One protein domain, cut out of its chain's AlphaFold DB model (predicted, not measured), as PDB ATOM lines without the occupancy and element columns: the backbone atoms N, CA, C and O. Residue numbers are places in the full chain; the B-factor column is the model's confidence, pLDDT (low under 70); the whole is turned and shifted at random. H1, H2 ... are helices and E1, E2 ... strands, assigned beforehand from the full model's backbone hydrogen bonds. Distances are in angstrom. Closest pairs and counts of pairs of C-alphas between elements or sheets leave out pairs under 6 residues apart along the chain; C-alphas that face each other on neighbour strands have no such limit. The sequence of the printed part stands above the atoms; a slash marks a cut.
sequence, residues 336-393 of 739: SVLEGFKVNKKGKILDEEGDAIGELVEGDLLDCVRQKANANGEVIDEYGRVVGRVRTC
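AT A GLANCE: This is residues 336 to 393 of the 739 residues of an uncharacterized protein of Cercospora berteroae (UniProt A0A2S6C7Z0). One sheet of four strands, curled like part of a barrel but left open, makes a trough of two hairpins, E1 with E2 and E3 with E4, joined side by side through E2 and E4. Across its hollow side run two stretches outside the named elements, residues 340 to 344 and residues 370 to 373, and the short helix H1 is over the same side. The printed part has 58 residues, with four named strands and one named helix in the order E1, E2, H1, E3, E4; the sheet's order is E1, E2, E4, E3, antiparallel throughout. The class is mostly strand, although under half of the residues are in named elements. The whole is compact and rounded, with a radius of gyration of the C-alphas of 9.6 A and spans of 27 by 21 by 18 A.

IN THESE COORDINATES: E2, residues 356 to 363, is the longest strand at 18.1 A, from C-alpha 356 at (167.160, 241.262, 201.041). E4, residues 386 to 392, is 17.3 A long and ends with C-alpha 392 at (161.653, 238.587, 194.658). E1, residues 348 to 350, measures 6.3 A and begins with C-alpha 348 at (167.238, 235.001, 201.571). E3, residues 378 to 380, measures 6.4 A, and H1, residues 365 to 368, measures 5.2 A.

HOW THE PARTS SIT: The inner strands E2 and E4 are antiparallel at 139 degrees, with N 361 and O 389 at 2.8 A and N 391 and O 359 at 2.9 A, both within hydrogen-bond range. The edge strand E1 forms a hairpin with E2, antiparallel at 144 degrees, with N 349 and O 358 within hydrogen-bond range at 2.8 A. The edge strand E3 forms a hairpin with E4, antiparallel at 138 degrees, with N 379 and O 388 within range at 2.9 A. E1 and E3 are apart. From edge to edge the strands' lines turn by 105 degrees, and the sheet is strongly twisted. Residues 372 to 373 pair antiparallel with residues 379 to 380 of E3. H1 is on the sheet at a height of 8.1 A, only just over E3, on which 3 of its C-alphas fall; the C-alphas of Cys 368 and Val 387 in E4, the closest of H1 and E4, are 6.2 A apart. H1 is too short for any O i to N i+4 pair, and its one O i to N i+3 pair is not within range.

THE WHOLE: The two C-alphas farthest apart, those of Glu 353 and Arg 385, are 27.3 A apart. The printed part has no cut. The links E1 to E2, E2 to H1 and E3 to E4 are tight, and H1 to E3 is short. Residues 336 to 347 hold no named element. The mean pLDDT of the printed part is 90.1, and no printed residue is under 70.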
ATOM      1  N   SER A 336     164.714 238.914 187.074       82.12
ATOM      2  CA  SER A 336     165.989 239.407 186.536       82.12
ATOM      3  C   SER A 336     166.847 240.171 187.553       82.12
ATOM      4  O   SER A 336     168.067 240.119 187.464       82.12
ATOM      5  N   VAL A 337     166.242 240.836 188.546       85.25
ATOM      6  CA  VAL A 337     166.979 241.557 189.607       85.25
ATOM      7  C   VAL A 337     167.658 240.591 190.593       85.25
ATOM      8  O   VAL A 337     168.503 241.005 191.373       85.25
ATOM      9  N   LEU A 338     167.341 239.291 190.560       85.75
ATOM     10  CA  LEU A 338     168.009 238.270 191.376       85.75
ATOM     11  C   LEU A 338     169.237 237.647 190.689       85.75
ATOM     12  O   LEU A 338     169.931 236.846 191.316       85.75
ATOM     13  N   GLU A 339     169.516 237.973 189.424       86.19
ATOM     14  CA  GLU A 339     170.572 237.308 188.659       86.19
ATOM     15  C   GLU A 339     171.977 237.559 189.237       86.19
ATOM     16  O   GLU A 339     172.388 238.686 189.493       86.19
ATOM     17  N   GLY A 340     172.741 236.483 189.437       86.50
ATOM     18  CA  GLY A 340     174.120 236.524 189.934       86.50
ATOM     19  C   GLY A 340     174.262 236.663 191.455       86.50
ATOM     20  O   GLY A 340     175.322 236.309 191.988       86.50
ATOM     21  N   PHE A 341     173.212 237.099 192.156       90.06
ATOM     22  CA  PHE A 341     173.194 237.230 193.614       90.06
ATOM     23  C   PHE A 341     173.173 235.882 194.338       90.06
ATOM     24  O   PHE A 341     172.803 234.848 193.777       90.06
ATOM     25  N   LYS A 342     173.608 235.891 195.606       91.12
ATOM     26  CA  LYS A 342     173.873 234.675 196.389       91.12
ATOM     27  C   LYS A 342     172.838 234.445 197.480       91.12
ATOM     28  O   LYS A 342     172.541 235.343 198.267       91.12
ATOM     29  N   VAL A 343     172.369 233.205 197.595       92.81
ATOM     30  CA  VAL A 343     171.460 232.800 198.675       92.81
ATOM     31  C   VAL A 343     172.238 232.638 199.989       92.81
ATOM     32  O   VAL A 343     173.265 231.956 200.064       92.81
ATOM     33  N   ASN A 344     171.752 233.268 201.056       93.06
ATOM     34  CA  ASN A 344     172.308 233.181 202.405       93.06
ATOM     35  C   ASN A 344     171.718 231.976 203.174       93.06
ATOM     36  O   ASN A 344     170.682 231.427 202.808       93.06
ATOM     37  N   LYS A 345     172.314 231.603 204.316       91.31
ATOM     38  CA  LYS A 345     171.933 230.463 205.190       91.31
ATOM     39  C   LYS A 345     170.498 230.500 205.749       91.31
ATOM     40  O   LYS A 345     170.116 229.617 206.506       91.31
ATOM     41  N   LYS A 346     169.737 231.550 205.439       89.44
ATOM     42  CA  LYS A 346     168.335 231.762 205.825       89.44
ATOM     43  C   LYS A 346     167.373 231.678 204.628       89.44
ATOM     44  O   LYS A 346     166.257 232.161 204.740       89.44
ATOM     45  N   GLY A 347     167.825 231.201 203.465       89.81
ATOM     46  CA  GLY A 347     167.036 231.186 202.226       89.81
ATOM     47  C   GLY A 347     166.862 232.555 201.553       89.81
ATOM     48  O   GLY A 347     166.318 232.625 200.459       89.81
ATOM     49  N   LYS A 348     167.338 233.652 202.153       92.19
ATOM     50  CA  LYS A 348     167.238 235.001 201.571       92.19
ATOM     51  C   LYS A 348     168.425 235.320 200.661       92.19
ATOM     52  O   LYS A 348     169.571 235.081 201.046       92.19
ATOM     53  N   ILE A 349     168.144 235.882 199.492       91.88
ATOM     54  CA  ILE A 349     169.123 236.494 198.585       91.88
ATOM     55  C   ILE A 349     169.415 237.901 199.088       91.88
ATOM     56  O   ILE A 349     168.474 238.664 199.315       91.88
ATOM     57  N   LEU A 350     170.699 238.225 199.251       90.88
ATOM     58  CA  LEU A 350     171.149 239.558 199.648       90.88
ATOM     59  C   LEU A 350     171.937 240.239 198.518       90.88
ATOM     60  O   LEU A 350     172.687 239.559 197.811       90.88
ATOM     61  N   ASP A 351     171.778 241.558 198.408       89.56
ATOM     62  CA  ASP A 351     172.583 242.444 197.551       89.56
ATOM     63  C   ASP A 351     174.015 242.639 198.106       89.56
ATOM     64  O   ASP A 351     174.345 242.139 199.190       89.56
ATOM     65  N   GLU A 352     174.872 243.386 197.403       88.19
ATOM     66  CA  GLU A 352     176.206 243.762 197.898       88.19
ATOM     67  C   GLU A 352     176.126 244.678 199.139       88.19
ATOM     68  O   GLU A 352     176.953 244.565 200.048       88.19
ATOM     69  N   GLU A 353     175.073 245.494 199.246       85.69
ATOM     70  CA  GLU A 353     174.694 246.287 200.424       85.69
ATOM     71  C   GLU A 353     174.207 245.425 201.606       85.69
ATOM     72  O   GLU A 353     174.175 245.885 202.749       85.69
ATOM     73  N   GLY A 354     173.841 244.162 201.356       85.44
ATOM     74  CA  GLY A 354     173.315 243.231 202.356       85.44
ATOM     75  C   GLY A 354     171.795 243.269 202.558       85.44
ATOM     76  O   GLY A 354     171.288 242.521 203.400       85.44
ATOM     77  N   ASP A 355     171.067 244.087 201.793       89.00
ATOM     78  CA  ASP A 355     169.600 244.125 201.786       89.00
ATOM     79  C   ASP A 355     168.993 242.893 201.102       89.00
ATOM     80  O   ASP A 355     169.560 242.331 200.166       89.00
ATOM     81  N   ALA A 356     167.825 242.448 201.575       90.12
ATOM     82  CA  ALA A 356     167.160 241.262 201.041       90.12
ATOM     83  C   ALA A 356     166.308 241.592 199.804       90.12
ATOM     84  O   ALA A 356     165.260 242.227 199.923       90.12
ATOM     85  N   ILE A 357     166.734 241.104 198.633       89.12
ATOM     86  CA  ILE A 357     166.024 241.274 197.350       89.12
ATOM     87  C   ILE A 357     165.090 240.091 197.044       89.12
ATOM     88  O   ILE A 357     164.098 240.235 196.328       89.12
ATOM     89  N   GLY A 358     165.390 238.901 197.576       91.12
ATOM     90  CA  GLY A 358     164.620 237.688 197.294       91.12
ATOM     91  C   GLY A 358     164.660 236.635 198.395       91.12
ATOM     92  O   GLY A 358     165.447 236.706 199.338       91.12
ATOM     93  N   GLU A 359     163.799 235.633 198.255       92.12
ATOM     94  CA  GLU A 359     163.615 234.531 199.196       92.12
ATOM     95  C   GLU A 359     163.386 233.208 198.453       92.12
ATOM     96  O   GLU A 359     162.679 233.157 197.445       92.12
ATOM     97  N   LEU A 360     164.016 232.141 198.945       93.44
ATOM     98  CA  LEU A 360     163.867 230.768 198.478       93.44
ATOM     99  C   LEU A 360     162.458 230.265 198.811       93.44
ATOM    100  O   LEU A 360     162.059 230.255 199.975       93.44
ATOM    101  N   VAL A 361     161.716 229.863 197.781       91.75
ATOM    102  CA  VAL A 361     160.354 229.317 197.895       91.75
ATOM    103  C   VAL A 361     160.379 227.790 197.829       91.75
ATOM    104  O   VAL A 361     159.632 227.131 198.545       91.75
ATOM    105  N   GLU A 362     161.256 227.232 196.992       89.81
ATOM    106  CA  GLU A 362     161.408 225.791 196.764       89.81
ATOM    107  C   GLU A 362     162.898 225.429 196.744       89.81
ATOM    108  O   GLU A 362     163.705 226.213 196.246       89.81
ATOM    109  N   GLY A 363     163.262 224.236 197.217       91.00
ATOM    110  CA  GLY A 363     164.643 223.731 197.215       91.00
ATOM    111  C   GLY A 363     165.263 223.604 198.607       91.00
ATOM    112  O   GLY A 363     164.830 224.247 199.566       91.00
ATOM    113  N   ASP A 364     166.283 222.755 198.723       91.50
ATOM    114  CA  ASP A 364     166.939 222.488 200.002       91.50
ATOM    115  C   ASP A 364     167.831 223.654 200.432       91.50
ATOM    116  O   ASP A 364     168.755 224.069 199.725       91.50
ATOM    117  N   LEU A 365     167.581 224.168 201.641       90.56
ATOM    118  CA  LEU A 365     168.291 225.324 202.194       90.56
ATOM    119  C   LEU A 365     169.810 225.132 202.221       90.56
ATOM    120  O   LEU A 365     170.524 226.114 202.050       90.56
ATOM    121  N   LEU A 366     170.291 223.906 202.463       90.00
ATOM    122  CA  LEU A 366     171.719 223.580 202.550       90.00
ATOM    123  C   LEU A 366     172.406 223.655 201.183       90.00
ATOM    124  O   LEU A 366     173.447 224.302 201.066       90.00
ATOM    125  N   ASP A 367     171.791 223.054 200.168       87.88
ATOM    126  CA  ASP A 367     172.339 222.968 198.814       87.88
ATOM    127  C   ASP A 367     172.230 224.306 198.077       87.88
ATOM    128  O   ASP A 367     173.061 224.602 197.221       87.88
ATOM    129  N   CYS A 368     171.260 225.147 198.456       89.81
ATOM    130  CA  CYS A 368     171.101 226.501 197.932       89.81
ATOM    131  C   CYS A 368     172.081 227.531 198.530       89.81
ATOM    132  O   CYS A 368     172.295 228.569 197.904       89.81
ATOM    133  N   VAL A 369     172.685 227.326 199.715       90.44
ATOM    134  CA  VAL A 369     173.553 228.368 200.317       90.44
ATOM    135  C   VAL A 369     174.773 228.645 199.434       90.44
ATOM    136  O   VAL A 369     175.474 227.726 199.030       90.44
ATOM    137  N   ARG A 370     175.116 229.928 199.249       90.56
ATOM    138  CA  ARG A 370     176.267 230.440 198.466       90.56
ATOM    139  C   ARG A 370     176.121 230.302 196.948       90.56
ATOM    140  O   ARG A 370     176.882 230.967 196.242       90.56
ATOM    141  N   GLN A 371     175.157 229.513 196.486       92.56
ATOM    142  CA  GLN A 371     174.799 229.357 195.081       92.56
ATOM    143  C   GLN A 371     174.226 230.649 194.500       92.56
ATOM    144  O   GLN A 371     173.818 231.550 195.243       92.56
ATOM    145  N   LYS A 372     174.191 230.734 193.166       92.12
ATOM    146  CA  LYS A 372     173.693 231.905 192.432       92.12
ATOM    147  C   LYS A 372     172.265 231.695 191.951       92.12
ATOM    148  O   LYS A 372     171.925 230.598 191.516       92.12
ATOM    149  N   ALA A 373     171.468 232.757 191.952       93.38
ATOM    150  CA  ALA A 373     170.198 232.782 191.237       93.38
ATOM    151  C   ALA A 373     170.360 233.263 189.779       93.38
ATOM    152  O   ALA A 373     171.255 234.048 189.459       93.38
ATOM    153  N   ASN A 374     169.477 232.780 188.905       91.38
ATOM    154  CA  ASN A 374     169.297 233.198 187.512       91.38
ATOM    155  C   ASN A 374     168.245 234.303 187.389       91.38
ATOM    156  O   ASN A 374     167.363 234.417 188.240       91.38
ATOM    157  N   ALA A 375     168.205 234.969 186.232       87.94
ATOM    158  CA  ALA A 375     167.092 235.842 185.852       87.94
ATOM    159  C   ALA A 375     165.706 235.155 185.840       87.94
ATOM    160  O   ALA A 375     164.687 235.831 185.965       87.94
ATOM    161  N   ASN A 376     165.658 233.821 185.731       86.75
ATOM    162  CA  ASN A 376     164.431 233.018 185.826       86.75
ATOM    163  C   ASN A 376     163.913 232.835 187.266       86.75
ATOM    164  O   ASN A 376     162.863 232.226 187.458       86.75
ATOM    165  N   GLY A 377     164.655 233.275 188.288       88.81
ATOM    166  CA  GLY A 377     164.377 232.920 189.681       88.81
ATOM    167  C   GLY A 377     164.723 231.464 190.022       88.81
ATOM    168  O   GLY A 377     164.113 230.865 190.903       88.81
ATOM    169  N   GLU A 378     165.699 230.874 189.334       91.88
ATOM    170  CA  GLU A 378     166.192 229.509 189.577       91.88
ATOM    171  C   GLU A 378     167.585 229.568 190.208       91.88
ATOM    172  O   GLU A 378     168.434 230.324 189.742       91.88
ATOM    173  N   VAL A 379     167.834 228.788 191.260       93.62
ATOM    174  CA  VAL A 379     169.139 228.718 191.935       93.62
ATOM    175  C   VAL A 379     169.970 227.615 191.292       93.62
ATOM    176  O   VAL A 379     169.568 226.451 191.358       93.62
ATOM    177  N   ILE A 380     171.118 227.958 190.696       92.81
ATOM    178  CA  ILE A 380     172.052 226.975 190.133       92.81
ATOM    179  C   ILE A 380     173.222 226.705 191.087       92.81
ATOM    180  O   ILE A 380     173.928 227.619 191.513       92.81
ATOM    181  N   ASP A 381     173.448 225.419 191.331       93.06
ATOM    182  CA  ASP A 381     174.662 224.829 191.892       93.06
ATOM    183  C   ASP A 381     175.898 224.994 190.974       93.06
ATOM    184  O   ASP A 381     175.770 225.184 189.762       93.06
ATOM    185  N   GLU A 382     177.115 224.863 191.514       90.50
ATOM    186  CA  GLU A 382     178.380 225.027 190.766       90.50
ATOM    187  C   GLU A 382     178.481 224.082 189.544       90.50
ATOM    188  O   GLU A 382     179.166 224.388 188.568       90.50
ATOM    189  N   TYR A 383     177.732 222.973 189.562       89.44
ATOM    190  CA  TYR A 383     177.641 221.959 188.504       89.44
ATOM    191  C   TYR A 383     176.578 222.233 187.420       89.44
ATOM    192  O   TYR A 383     176.290 221.346 186.618       89.44
ATOM    193  N   GLY A 384     175.944 223.411 187.387       89.38
ATOM    194  CA  GLY A 384     174.927 223.724 186.369       89.38
ATOM    195  C   GLY A 384     173.528 223.151 186.654       89.38
ATOM    196  O   GLY A 384     172.669 223.163 185.776       89.38
ATOM    197  N   ARG A 385     173.289 222.631 187.867       91.56
ATOM    198  CA  ARG A 385     172.024 221.991 188.274       91.56
ATOM    199  C   ARG A 385     171.127 222.972 189.026       91.56
ATOM    200  O   ARG A 385     171.602 223.638 189.942       91.56
ATOM    201  N   VAL A 386     169.836 223.012 188.698       93.25
ATOM    202  CA  VAL A 386     168.845 223.769 189.481       93.25
ATOM    203  C   VAL A 386     168.590 223.045 190.807       93.25
ATOM    204  O   VAL A 386     168.147 221.899 190.800       93.25
ATOM    205  N   VAL A 387     168.871 223.714 191.927       91.88
ATOM    206  CA  VAL A 387     168.677 223.194 193.300       91.88
ATOM    207  C   VAL A 387     167.500 223.842 194.039       91.88
ATOM    208  O   VAL A 387     167.087 223.347 195.085       91.88
ATOM    209  N   GLY A 388     166.922 224.914 193.491       92.31
ATOM    210  CA  GLY A 388     165.753 225.573 194.073       92.31
ATOM    211  C   GLY A 388     165.167 226.693 193.212       92.31
ATOM    212  O   GLY A 388     165.741 227.075 192.190       92.31
ATOM    213  N   ARG A 389     164.028 227.238 193.652       92.06
ATOM    214  CA  ARG A 389     163.376 228.427 193.083       92.06
ATOM    215  C   ARG A 389     163.294 229.548 194.106       92.06
ATOM    216  O   ARG A 389     162.941 229.331 195.265       92.06
ATOM    217  N   VAL A 390     163.554 230.762 193.648       92.06
ATOM    218  CA  VAL A 390     163.546 231.998 194.431       92.06
ATOM    219  C   VAL A 390     162.541 232.986 193.856       92.06
ATOM    220  O   VAL A 390     162.324 233.066 192.648       92.06
ATOM    221  N   ARG A 391     161.934 233.770 194.741       89.38
ATOM    222  CA  ARG A 391     160.987 234.835 194.413       89.38
ATOM    223  C   ARG A 391     161.542 236.156 194.928       89.38
ATOM    224  O   ARG A 391     162.119 236.200 196.012       89.38
ATOM    225  N   THR A 392     161.352 237.234 194.178       89.00
ATOM    226  CA  THR A 392     161.653 238.587 194.658       89.00
ATOM    227  C   THR A 392     160.778 238.932 195.865       89.00
ATOM    228  O   THR A 392     159.579 238.656 195.866       89.00
ATOM    229  N   CYS A 393     161.347 239.544 196.901       83.50
ATOM    230  CA  CYS A 393     160.554 240.234 197.917       83.50
ATOM    231  C   CYS A 393     160.381 241.709 197.529       83.50
ATOM    232  O   CYS A 393     161.118 242.243 196.701       83.50
TER     233      CYS A 393